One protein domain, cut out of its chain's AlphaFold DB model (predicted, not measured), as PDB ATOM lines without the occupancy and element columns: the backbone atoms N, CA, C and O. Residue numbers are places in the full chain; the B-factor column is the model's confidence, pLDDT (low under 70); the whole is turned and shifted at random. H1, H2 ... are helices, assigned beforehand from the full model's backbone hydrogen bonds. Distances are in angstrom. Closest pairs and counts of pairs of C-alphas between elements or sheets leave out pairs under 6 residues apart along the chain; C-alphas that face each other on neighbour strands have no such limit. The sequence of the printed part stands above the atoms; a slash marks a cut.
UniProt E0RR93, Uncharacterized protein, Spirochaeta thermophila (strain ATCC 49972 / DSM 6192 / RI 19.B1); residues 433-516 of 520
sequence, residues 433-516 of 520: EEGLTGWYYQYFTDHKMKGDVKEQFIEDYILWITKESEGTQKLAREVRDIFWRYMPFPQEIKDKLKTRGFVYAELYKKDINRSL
ATOM      1  N   GLU A 433      20.795  -1.869  12.982       86.00
ATOM      2  CA  GLU A 433      20.528  -0.436  13.162       86.00
ATOM      3  C   GLU A 433      19.746  -0.162  14.446       86.00
ATOM      4  O   GLU A 433      20.087   0.751  15.196       86.00
ATOM      5  N   GLU A 434      18.734  -0.984  14.737       86.56
ATOM      6  CA  GLU A 434      17.802  -0.741  15.836       86.56
ATOM      7  C   GLU A 434      17.546  -1.981  16.705       86.56
ATOM      8  O   GLU A 434      17.850  -3.126  16.357       86.56
ATOM      9  N   GLY A 435      16.942  -1.743  17.872       91.62
ATOM     10  CA  GLY A 435      16.526  -2.793  18.797       91.62
ATOM     11  C   GLY A 435      17.688  -3.522  19.474       91.62
ATOM     12  O   GLY A 435      18.838  -3.089  19.432       91.62
ATOM     13  N   LEU A 436      17.373  -4.641  20.128       95.12
ATOM     14  CA  LEU A 436      18.339  -5.425  20.904       95.12
ATOM     15  C   LEU A 436      19.590  -5.783  20.089       95.12
ATOM     16  O   LEU A 436      20.706  -5.581  20.557       95.12
ATOM     17  N   THR A 437      19.403  -6.291  18.868       96.25
ATOM     18  CA  THR A 437      20.514  -6.735  18.018       96.25
ATOM     19  C   THR A 437      21.286  -5.567  17.420       96.25
ATOM     20  O   THR A 437      22.505  -5.665  17.334       96.25
ATOM     21  N   GLY A 438      20.622  -4.461  17.066       95.75
ATOM     22  CA  GLY A 438      21.276  -3.302  16.458       95.75
ATOM     23  C   GLY A 438      22.208  -2.591  17.433       95.75
ATOM     24  O   GLY A 438      23.392  -2.424  17.149       95.75
ATOM     25  N   TRP A 439      21.717  -2.277  18.637       97.00
ATOM     26  CA  TRP A 439      22.546  -1.649  19.672       97.00
ATOM     27  C   TRP A 439      23.702  -2.548  20.115       97.00
ATOM     28  O   TRP A 439      24.811  -2.070  20.341       97.00
ATOM     29  N   TYR A 440      23.465  -3.859  20.206       97.81
ATOM     30  CA  TYR A 440      24.525  -4.804  20.542       97.81
ATOM     31  C   TYR A 440      25.563  -4.944  19.415       97.81
ATOM     32  O   TYR A 440      26.761  -5.033  19.675       97.81
ATOM     33  N   TYR A 441      25.124  -4.919  18.153       96.88
ATOM     34  CA  TYR A 441      26.006  -4.939  16.987       96.88
ATOM     35  C   TYR A 441      26.897  -3.692  16.909       96.88
ATOM     36  O   TYR A 441      28.093  -3.809  16.627       96.88
ATOM     37  N   GLN A 442      26.337  -2.514  17.204       96.00
ATOM     38  CA  GLN A 442      27.091  -1.262  17.310       96.00
ATOM     39  C   GLN A 442      28.153  -1.358  18.406       96.00
ATOM     40  O   GLN A 442      29.330  -1.176  18.109       96.00
ATOM     41  N   TYR A 443      27.774  -1.780  19.621       96.62
ATOM     42  CA  TYR A 443      28.718  -2.040  20.715       96.62
ATOM     43  C   TYR A 443      29.886  -2.935  20.272       96.62
ATOM     44  O   TYR A 443      31.054  -2.577  20.447       96.62
ATOM     45  N   PHE A 444      29.572  -4.077  19.652       96.81
ATOM     46  CA  PHE A 444      30.561  -5.057  19.203       96.81
ATOM     47  C   PHE A 444      31.542  -4.466  18.175       96.81
ATOM     48  O   PHE A 444      32.747  -4.739  18.219       96.81
ATOM     49  N   THR A 445      31.033  -3.635  17.263       95.75
ATOM     50  CA  THR A 445      31.807  -3.021  16.177       95.75
ATOM     51  C   THR A 445      32.650  -1.843  16.662       95.75
ATOM     52  O   THR A 445      33.837  -1.774  16.333       95.75
ATOM     53  N   ASP A 446      32.092  -0.973  17.504       96.50
ATOM     54  CA  ASP A 446      32.793   0.170  18.105       96.50
ATOM     55  C   ASP A 446      33.980  -0.296  18.960       96.50
ATOM     56  O   ASP A 446      35.060   0.301  18.933       96.50
ATOM     57  N   HIS A 447      33.822  -1.440  19.633       95.75
ATOM     58  CA  HIS A 447      34.875  -2.089  20.414       95.75
ATOM     59  C   HIS A 447      35.837  -2.945  19.577       95.75
ATOM     60  O   HIS A 447      36.774  -3.527  20.127       95.75
ATOM     61  N   LYS A 448      35.646  -3.018  18.250       95.62
ATOM     62  CA  LYS A 448      36.472  -3.798  17.309       95.62
ATOM     63  C   LYS A 448      36.660  -5.252  17.758       95.62
ATOM     64  O   LYS A 448      37.754  -5.815  17.642       95.62
ATOM     65  N   MET A 449      35.601  -5.847  18.305       94.81
ATOM     66  CA  MET A 449      35.633  -7.216  18.806       94.81
ATOM     67  C   MET A 449      35.829  -8.205  17.649       94.81
ATOM     68  O   MET A 449      35.419  -7.967  16.514       94.81
ATOM     69  N   LYS A 450      36.508  -9.322  17.928       93.25
ATOM     70  CA  LYS A 450      36.740 -10.400  16.958       93.25
ATOM     71  C   LYS A 450      35.812 -11.572  17.252       93.25
ATOM     72  O   LYS A 450      35.535 -11.848  18.412       93.25
ATOM     73  N   GLY A 451      35.438 -12.311  16.210       93.06
ATOM     74  CA  GLY A 451      34.594 -13.499  16.324       93.06
ATOM     75  C   GLY A 451      33.163 -13.237  15.870       93.06
ATOM     76  O   GLY A 451      32.901 -12.277  15.146       93.06
ATOM     77  N   ASP A 452      32.258 -14.125  16.263       94.19
ATOM     78  CA  ASP A 452      30.846 -14.030  15.918       94.19
ATOM     79  C   ASP A 452      30.095 -13.183  16.963       94.19
ATOM     80  O   ASP A 452      30.137 -13.462  18.163       94.19
ATOM     81  N   VAL A 453      29.397 -12.137  16.504       96.69
ATOM     82  CA  VAL A 453      28.623 -11.226  17.368       96.69
ATOM     83  C   VAL A 453      27.543 -11.955  18.173       96.69
ATOM     84  O   VAL A 453      27.287 -11.602  19.323       96.69
ATOM     85  N   LYS A 454      26.938 -13.004  17.601       96.56
ATOM     86  CA  LYS A 454      25.938 -13.838  18.270       96.56
ATOM     87  C   LYS A 454      26.575 -14.651  19.386       96.56
ATOM     88  O   LYS A 454      26.009 -14.730  20.470       96.56
ATOM     89  N   GLU A 455      27.737 -15.253  19.139       95.75
ATOM     90  CA  GLU A 455      28.445 -16.015  20.175       95.75
ATOM     91  C   GLU A 455      28.802 -15.114  21.360       95.75
ATOM     92  O   GLU A 455      28.546 -15.491  22.501       95.75
ATOM     93  N   GLN A 456      29.285 -13.896  21.094       97.81
ATOM     94  CA  GLN A 456      29.558 -12.917  22.145       97.81
ATOM     95  C   GLN A 456      28.282 -12.498  22.893       97.81
ATOM     96  O   GLN A 456      28.302 -12.398  24.115       97.81
ATOM     97  N   PHE A 457      27.168 -12.284  22.184       98.44
ATOM     98  CA  PHE A 457      25.869 -12.001  22.807       98.44
ATOM     99  C   PHE A 457      25.428 -13.114  23.758       98.44
ATOM    100  O   PHE A 457      24.951 -12.834  24.854       98.44
ATOM    101  N   ILE A 458      25.595 -14.375  23.354       98.19
ATOM    102  CA  ILE A 458      25.224 -15.531  24.174       98.19
ATOM    103  C   ILE A 458      26.075 -15.585  25.451       98.19
ATOM    104  O   ILE A 458      25.522 -15.824  26.524       98.19
ATOM    105  N   GLU A 459      27.382 -15.307  25.370       97.75
ATOM    106  CA  GLU A 459      28.243 -15.222  26.561       97.75
ATOM    107  C   GLU A 459      27.776 -14.147  27.535       97.75
ATOM    108  O   GLU A 459      27.642 -14.397  28.737       97.75
ATOM    109  N   ASP A 460      27.473 -12.963  27.013       98.56
ATOM    110  CA  ASP A 460      27.000 -11.863  27.837       98.56
ATOM    111  C   ASP A 460      25.603 -12.160  28.402       98.56
ATOM    112  O   ASP A 460      25.324 -11.831  29.555       98.56
ATOM    113  N   TYR A 461      24.737 -12.863  27.665       98.62
ATOM    114  CA  TYR A 461      23.439 -13.321  28.167       98.62
ATOM    115  C   TYR A 461      23.588 -14.343  29.304       98.62
ATOM    116  O   TYR A 461      22.876 -14.272  30.308       98.62
ATOM    117  N   ILE A 462      24.564 -15.253  29.223       98.44
ATOM    118  CA  ILE A 462      24.889 -16.159  30.333       98.44
ATOM    119  C   ILE A 462      25.294 -15.352  31.571       98.44
ATOM    120  O   ILE A 462      24.806 -15.620  32.673       98.44
ATOM    121  N   LEU A 463      26.146 -14.335  31.423       98.44
ATOM    122  CA  LEU A 463      26.538 -13.463  32.536       98.44
ATOM    123  C   LEU A 463      25.367 -12.617  33.057       98.44
ATOM    124  O   LEU A 463      25.254 -12.421  34.269       98.44
ATOM    125  N   TRP A 464      24.463 -12.175  32.183       98.19
ATOM    126  CA  TRP A 464      23.244 -11.457  32.556       98.19
ATOM    127  C   TRP A 464      22.394 -12.279  33.525       98.19
ATOM    128  O   TRP A 464      22.095 -11.842  34.638       98.19
ATOM    129  N   ILE A 465      22.094 -13.521  33.147       98.25
ATOM    130  CA  ILE A 465      21.235 -14.414  33.928       98.25
ATOM    131  C   ILE A 465      21.947 -14.977  35.165       98.25
ATOM    132  O   ILE A 465      21.301 -15.190  36.190       98.25
ATOM    133  N   THR A 466      23.259 -15.237  35.109       97.56
ATOM    134  CA  THR A 466      23.989 -15.918  36.202       97.56
ATOM    135  C   THR A 466      24.762 -15.005  37.152       97.56
ATOM    136  O   THR A 466      25.220 -15.488  38.189       97.56
ATOM    137  N   LYS A 467      24.990 -13.736  36.794       97.31
ATOM    138  CA  LYS A 467      25.806 -12.795  37.582       97.31
ATOM    139  C   LYS A 467      25.089 -11.478  37.816       97.31
ATOM    140  O   LYS A 467      24.954 -11.063  38.966       97.31
ATOM    141  N   GLU A 468      24.608 -10.834  36.757       96.44
ATOM    142  CA  GLU A 468      23.986  -9.507  36.865       96.44
ATOM    143  C   GLU A 468      22.642  -9.560  37.600       96.44
ATOM    144  O   GLU A 468      22.354  -8.665  38.391       96.44
ATOM    145  N   SER A 469      21.874 -10.643  37.439       95.50
ATOM    146  CA  SER A 469      20.649 -10.919  38.209       95.50
ATOM    147  C   SER A 469      20.881 -10.980  39.729       95.50
ATOM    148  O   SER A 469      20.000 -10.639  40.517       95.50
ATOM    149  N   GLU A 470      22.090 -11.359  40.153       94.31
ATOM    150  CA  GLU A 470      22.526 -11.413  41.552       94.31
ATOM    151  C   GLU A 470      23.240 -10.118  41.995       94.31
ATOM    152  O   GLU A 470      23.663  -9.990  43.145       94.31
ATOM    153  N   GLY A 471      23.397  -9.135  41.105       92.31
ATOM    154  CA  GLY A 471      24.119  -7.885  41.356       92.31
ATOM    155  C   GLY A 471      25.642  -8.007  41.291       92.31
ATOM    156  O   GLY A 471      26.348  -7.084  41.702       92.31
ATOM    157  N   THR A 472      26.163  -9.123  40.771       94.44
ATOM    158  CA  THR A 472      27.591  -9.272  40.478       94.44
ATOM    159  C   THR A 472      27.886  -8.664  39.110       94.44
ATOM    160  O   THR A 472      27.588  -9.258  38.076       94.44
ATOM    161  N   GLN A 473      28.514  -7.489  39.107       93.62
ATOM    162  CA  GLN A 473      28.841  -6.750  37.887       93.62
ATOM    163  C   GLN A 473      29.960  -7.462  37.103       93.62
ATOM    164  O   GLN A 473      31.123  -7.448  37.512       93.62
ATOM    165  N   LYS A 474      29.610  -8.100  35.984       96.00
ATOM    166  CA  LYS A 474      30.548  -8.777  35.066       96.00
ATOM    167  C   LYS A 474      30.474  -8.252  33.638       96.00
ATOM    168  O   LYS A 474      31.466  -8.358  32.926       96.00
ATOM    169  N   LEU A 475      29.344  -7.673  33.241       96.56
ATOM    170  CA  LEU A 475      29.156  -7.118  31.906       96.56
ATOM    171  C   LEU A 475      29.828  -5.755  31.743       96.56
ATOM    172  O   LEU A 475      29.958  -4.974  32.697       96.56
ATOM    173  N   ALA A 476      30.177  -5.432  30.498       95.69
ATOM    174  CA  ALA A 476      30.511  -4.069  30.115       95.69
ATOM    175  C   ALA A 476      29.335  -3.124  30.415       95.69
ATOM    176  O   ALA A 476      28.168  -3.524  30.396       95.69
ATOM    177  N   ARG A 477      29.636  -1.852  30.709       94.25
ATOM    178  CA  ARG A 477      28.610  -0.851  31.049       94.25
ATOM    179  C   ARG A 477      27.552  -0.725  29.953       94.25
ATOM    180  O   ARG A 477      26.370  -0.735  30.259       94.25
ATOM    181  N   GLU A 478      27.981  -0.659  28.701       95.06
ATOM    182  CA  GLU A 478      27.094  -0.481  27.546       95.06
ATOM    183  C   GLU A 478      26.204  -1.701  27.307       95.06
ATOM    184  O   GLU A 478      24.996  -1.549  27.150       95.06
ATOM    185  N   VAL A 479      26.758  -2.916  27.395       97.31
ATOM    186  CA  VAL A 479      25.971  -4.157  27.301       97.31
ATOM    187  C   VAL A 479      24.914  -4.222  28.399       97.31
ATOM    188  O   VAL A 479      23.761  -4.553  28.131       97.31
ATOM    189  N   ARG A 480      25.272  -3.836  29.629       96.75
ATOM    190  CA  ARG A 480      24.320  -3.754  30.743       96.75
ATOM    191  C   ARG A 480      23.197  -2.756  30.460       96.75
ATOM    192  O   ARG A 480      22.041  -3.078  30.715       96.75
ATOM    193  N   ASP A 481      23.510  -1.578  29.921       95.38
ATOM    194  CA  ASP A 481      22.511  -0.571  29.538       95.38
ATOM    195  C   ASP A 481      21.569  -1.099  28.431       95.38
ATOM    196  O   ASP A 481      20.354  -0.880  28.506       95.38
ATOM    197  N   ILE A 482      22.100  -1.839  27.446       96.75
ATOM    198  CA  ILE A 482      21.320  -2.492  26.380       96.75
ATOM    199  C   ILE A 482      20.392  -3.554  26.979       96.75
ATOM    200  O   ILE A 482      19.182  -3.520  26.752       96.75
ATOM    201  N   PHE A 483      20.929  -4.481  27.773       97.56
ATOM    202  CA  PHE A 483      20.160  -5.592  28.334       97.56
ATOM    203  C   PHE A 483      19.110  -5.105  29.329       97.56
ATOM    204  O   PHE A 483      17.967  -5.538  29.255       97.56
ATOM    205  N   TRP A 484      19.429  -4.115  30.168       95.56
ATOM    206  CA  TRP A 484      18.455  -3.506  31.076       95.56
ATOM    207  C   TRP A 484      17.256  -2.900  30.336       95.56
ATOM    208  O   TRP A 484      16.142  -2.911  30.853       95.56
ATOM    209  N   ARG A 485      17.473  -2.359  29.130       93.88
ATOM    210  CA  ARG A 485      16.414  -1.766  28.304       93.88
ATOM    211  C   ARG A 485      15.588  -2.814  27.559       93.88
ATOM    212  O   ARG A 485      14.372  -2.686  27.510       93.88
ATOM    213  N   TYR A 486      16.241  -3.788  26.932       94.50
ATOM    214  CA  TYR A 486      15.602  -4.695  25.969       94.50
ATOM    215  C   TYR A 486      15.268  -6.080  26.535       94.50
ATOM    216  O   TYR A 486      14.435  -6.785  25.971       94.50
ATOM    217  N   MET A 487      15.897  -6.465  27.644       95.44
ATOM    218  CA  MET A 487      15.649  -7.698  28.398       95.44
ATOM    219  C   MET A 487      15.580  -7.367  29.902       95.44
ATOM    220  O   MET A 487      16.407  -7.842  30.687       95.44
ATOM    221  N   PRO A 488      14.658  -6.469  30.308       94.38
ATOM    222  CA  PRO A 488      14.599  -5.982  31.678       94.38
ATOM    223  C   PRO A 488      14.295  -7.118  32.657       94.38
ATOM    224  O   PRO A 488      13.367  -7.896  32.449       94.38
ATOM    225  N   PHE A 489      15.017  -7.141  33.779       95.62
ATOM    226  CA  PHE A 489      14.657  -7.990  34.913       95.62
ATOM    227  C   PHE A 489      13.260  -7.634  35.464       95.62
ATOM    228  O   PHE A 489      12.824  -6.483  35.330       95.62
ATOM    229  N   PRO A 490      12.582  -8.563  36.167       93.31
ATOM    230  CA  PRO A 490      11.366  -8.253  36.910       93.31
ATOM    231  C   PRO A 490      11.570  -7.105  37.892       93.31
ATOM    232  O   PRO A 490      12.661  -6.922  38.441       93.31
ATOM    233  N   GLN A 491      10.489  -6.382  38.184       91.19
ATOM    234  CA  GLN A 491      10.514  -5.242  39.099       91.19
ATOM    235  C   GLN A 491      11.117  -5.604  40.468       91.19
ATOM    236  O   GLN A 491      11.980  -4.891  40.972       91.19
ATOM    237  N   GLU A 492      10.766  -6.774  41.005       92.81
ATOM    238  CA  GLU A 492      11.307  -7.308  42.263       92.81
ATOM    239  C   GLU A 492      12.838  -7.436  42.261       92.81
ATOM    240  O   GLU A 492      13.502  -7.174  43.266       92.81
ATOM    241  N   ILE A 493      13.414  -7.851  41.131       93.75
ATOM    242  CA  ILE A 493      14.861  -7.991  40.965       93.75
ATOM    243  C   ILE A 493      15.489  -6.611  40.786       93.75
ATOM    244  O   ILE A 493      16.467  -6.304  41.465       93.75
ATOM    245  N   LYS A 494      14.896  -5.733  39.968       93.25
ATOM    246  CA  LYS A 494      15.349  -4.340  39.812       93.25
ATOM    247  C   LYS A 494      15.416  -3.607  41.158       93.25
ATOM    248  O   LYS A 494      16.398  -2.916  41.439       93.25
ATOM    249  N   ASP A 495      14.421  -3.814  42.019       92.38
ATOM    250  CA  ASP A 495      14.356  -3.238  43.363       92.38
ATOM    251  C   ASP A 495      15.429  -3.772  44.315       92.38
ATOM    252  O   ASP A 495      15.917  -3.020  45.158       92.38
ATOM    253  N   LYS A 496      15.846  -5.031  44.165       93.12
ATOM    254  CA  LYS A 496      16.997  -5.589  44.893       93.12
ATOM    255  C   LYS A 496      18.322  -5.071  44.335       93.12
ATOM    256  O   LYS A 496      19.252  -4.806  45.093       93.12
ATOM    257  N   LEU A 497      18.432  -4.927  43.017       92.56
ATOM    258  CA  LEU A 497      19.669  -4.505  42.359       92.56
ATOM    259  C   LEU A 497      19.997  -3.035  42.626       92.56
ATOM    260  O   LEU A 497      21.168  -2.714  42.831       92.56
ATOM    261  N   LYS A 498      18.994  -2.149  42.721       90.25
ATOM    262  CA  LYS A 498      19.218  -0.712  42.986       90.25
ATOM    263  C   LYS A 498      19.973  -0.443  44.293       90.25
ATOM    264  O   LYS A 498      20.626   0.587  44.412       90.25
ATOM    265  N   THR A 499      19.914  -1.359  45.265       89.81
ATOM    266  CA  THR A 499      20.634  -1.235  46.544       89.81
ATOM    267  C   THR A 499      22.024  -1.875  46.523       89.81
ATOM    268  O   THR A 499      22.783  -1.697  47.471       89.81
ATOM    269  N   ARG A 500      22.380  -2.626  45.469       84.38
ATOM    270  CA  ARG A 500      23.649  -3.374  45.360       84.38
ATOM    271  C   ARG A 500      24.770  -2.617  44.644       84.38
ATOM    272  O   ARG A 500      25.873  -3.140  44.517       84.38
ATOM    273  N   GLY A 501      24.529  -1.384  44.198       79.88
ATOM    274  CA  GLY A 501      25.578  -0.528  43.648       79.88
ATOM    275  C   GLY A 501      25.045   0.690  42.905       79.88
ATOM    276  O   GLY A 501      23.906   0.709  42.442       79.88
ATOM    277  N   PHE A 502      25.905   1.701  42.753       85.56
ATOM    278  CA  PHE A 502      25.560   2.956  42.079       85.56
ATOM    279  C   PHE A 502      25.102   2.745  40.624       85.56
ATOM    280  O   PHE A 502      24.131   3.356  40.193       85.56
ATOM    281  N   VAL A 503      25.731   1.812  39.900       89.56
ATOM    282  CA  VAL A 503      25.416   1.503  38.492       89.56
ATOM    283  C   VAL A 503      23.957   1.068  38.309       89.56
ATOM    284  O   VAL A 503      23.258   1.582  37.438       89.56
ATOM    285  N   TYR A 504      23.459   0.160  39.154       90.81
ATOM    286  CA  TYR A 504      22.068  -0.300  39.073       90.81
ATOM    287  C   TYR A 504      21.077   0.767  39.547       90.81
ATOM    288  O   TYR A 504      19.976   0.860  39.010       90.81
ATOM    289  N   ALA A 505      21.463   1.609  40.511       90.19
ATOM    290  CA  ALA A 505      20.643   2.742  40.931       90.19
ATOM    291  C   ALA A 505      20.458   3.770  39.799       90.19
ATOM    292  O   ALA A 505      19.358   4.299  39.629       90.19
ATOM    293  N   GLU A 506      21.498   4.039  39.000       92.00
ATOM    294  CA  GLU A 506      21.388   4.890  37.807       92.00
ATOM    295  C   GLU A 506      20.458   4.282  36.753       92.00
ATOM    296  O   GLU A 506      19.579   4.974  36.239       92.00
ATOM    297  N   LEU A 507      20.624   2.991  36.452       91.31
ATOM    298  CA  LEU A 507      19.773   2.269  35.501       91.31
ATOM    299  C   LEU A 507      18.301   2.286  35.917       91.31
ATOM    300  O   LEU A 507      17.433   2.574  35.096       91.31
ATOM    301  N   TYR A 508      18.032   2.063  37.202       90.19
ATOM    302  CA  TYR A 508      16.690   2.132  37.766       90.19
ATOM    303  C   TYR A 508      16.080   3.533  37.610       90.19
ATOM    304  O   TYR A 508      14.953   3.668  37.148       90.19
ATOM    305  N   LYS A 509      16.834   4.600  37.913       89.50
ATOM    306  CA  LYS A 509      16.366   5.985  37.710       89.50
ATOM    307  C   LYS A 509      16.081   6.296  36.239       89.50
ATOM    308  O   LYS A 509      15.073   6.930  35.940       89.50
ATOM    309  N   LYS A 510      16.948   5.846  35.320       87.94
ATOM    310  CA  LYS A 510      16.716   5.983  33.872       87.94
ATOM    311  C   LYS A 510      15.408   5.300  33.459       87.94
ATOM    312  O   LYS A 510      14.700   5.847  32.622       87.94
ATOM    313  N   ASP A 511      15.098   4.141  34.036       86.69
ATOM    314  CA  ASP A 511      13.867   3.390  33.765       86.69
ATOM    315  C   ASP A 511      12.614   4.158  34.216       86.69
ATOM    316  O   ASP A 511      11.692   4.347  33.425       86.69
ATOM    317  N   ILE A 512      12.628   4.717  35.436       85.06
ATOM    318  CA  ILE A 512      11.538   5.575  35.938       85.06
ATOM    319  C   ILE A 512      11.318   6.766  34.999       85.06
ATOM    320  O   ILE A 512      10.192   7.025  34.579       85.06
ATOM    321  N   ASN A 513      12.389   7.470  34.628       86.44
ATOM    322  CA  ASN A 513      12.282   8.649  33.770       86.44
ATOM    323  C   ASN A 513      11.684   8.318  32.396       86.44
ATOM    324  O   ASN A 513      10.916   9.114  31.863       86.44
ATOM    325  N   ARG A 514      12.000   7.144  31.835       81.75
ATOM    326  CA  ARG A 514      11.378   6.675  30.587       81.75
ATOM    327  C   ARG A 514       9.902   6.367  30.781       81.75
ATOM    328  O   ARG A 514       9.102   6.844  29.993       81.75
ATOM    329  N   SER A 515       9.532   5.666  31.855       78.81
ATOM    330  CA  SER A 515       8.120   5.362  32.131       78.81
ATOM    331  C   SER A 515       7.253   6.621  32.278       78.81
ATOM    332  O   SER A 515       6.099   6.623  31.864       78.81
ATOM    333  N   LEU A 516       7.825   7.712  32.800       75.25
ATOM    334  CA  LEU A 516       7.167   9.018  32.893       75.25
ATOM    335  C   LEU A 516       7.063   9.735  31.537       75.25
ATOM    336  O   LEU A 516       6.144  10.524  31.344       75.25
TER     337      LEU A 516
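What this domain is: This is residues 433 to 516 of the 520 residues of an uncharacterized protein of Spirochaeta thermophila (strain ATCC 49972 / DSM 6192 / RI 19.B1) (UniProt E0RR93). Helix H3 lies in the middle, with H1 side by side with it on one side and the helical hairpin of H4 and H5 on the other, where H5 is the one that touches H3; H2 runs about perpendicular to H3, and its residues 453 to 457 meet residues 440 to 444 of H1. Residues 446 to 451, of which 446 belongs to H1 and the rest to the link from H1 to H2, stick out. The printed part has 84 residues with five named helices, H1 to H5 in chain order, and no named strand: all helix. It is compact, with a radius of gyration of the C-alphas of 13.0 A and spans of 35 by 27 by 19 A.

How they stand to each other: Start with H1, residues 435 to 446, and look on to H2, residues 453 to 466: they only just touch, with 3 pairs of C-alphas within 8 A, the closest Phe 444 and Val 453 at 6.7 A. Go on to H3, residues 477 to 486, the hub, which touches H1 at a shallow tilt of 13 degrees, opposite ways; the closest C-alphas, of Leu 436 and Tyr 486, are 5.8 A apart. H2 and H3 only just touch, with 3 such pairs, about perpendicular at 82 degrees; the closest C-alphas are those of Asp 460 and Val 479, 7.8 A apart. H4, residues 491 to 497, forms a hairpin with H5, residues 502 to 516, with C-alphas 497 and 504 closest at 5.9 A. H3 and H5 only just touch, with 3 such pairs, the closest C-alphas being 481 and 507 at 7.1 A. H4 is apart from H1, H2 and H3. In each of the five helices every O i to N i+4 pair is within hydrogen-bond range.

Where its parts are: Find C-alpha 435 at (16.526, -2.793, 18.797); from there H1 runs 16.5 A. H2 measures 20.0 A, H3 14.5 A and H4 9.7 A. H5 runs 21.4 A to C-alpha 516 at (7.167, 9.018, 32.893).

The domain as a whole: The C-alphas of Gly 451 and Leu 516, the two farthest apart, are 39.2 A from each other. The printed part has no cut and no long link, and no printed residue is under 70 in pLDDT.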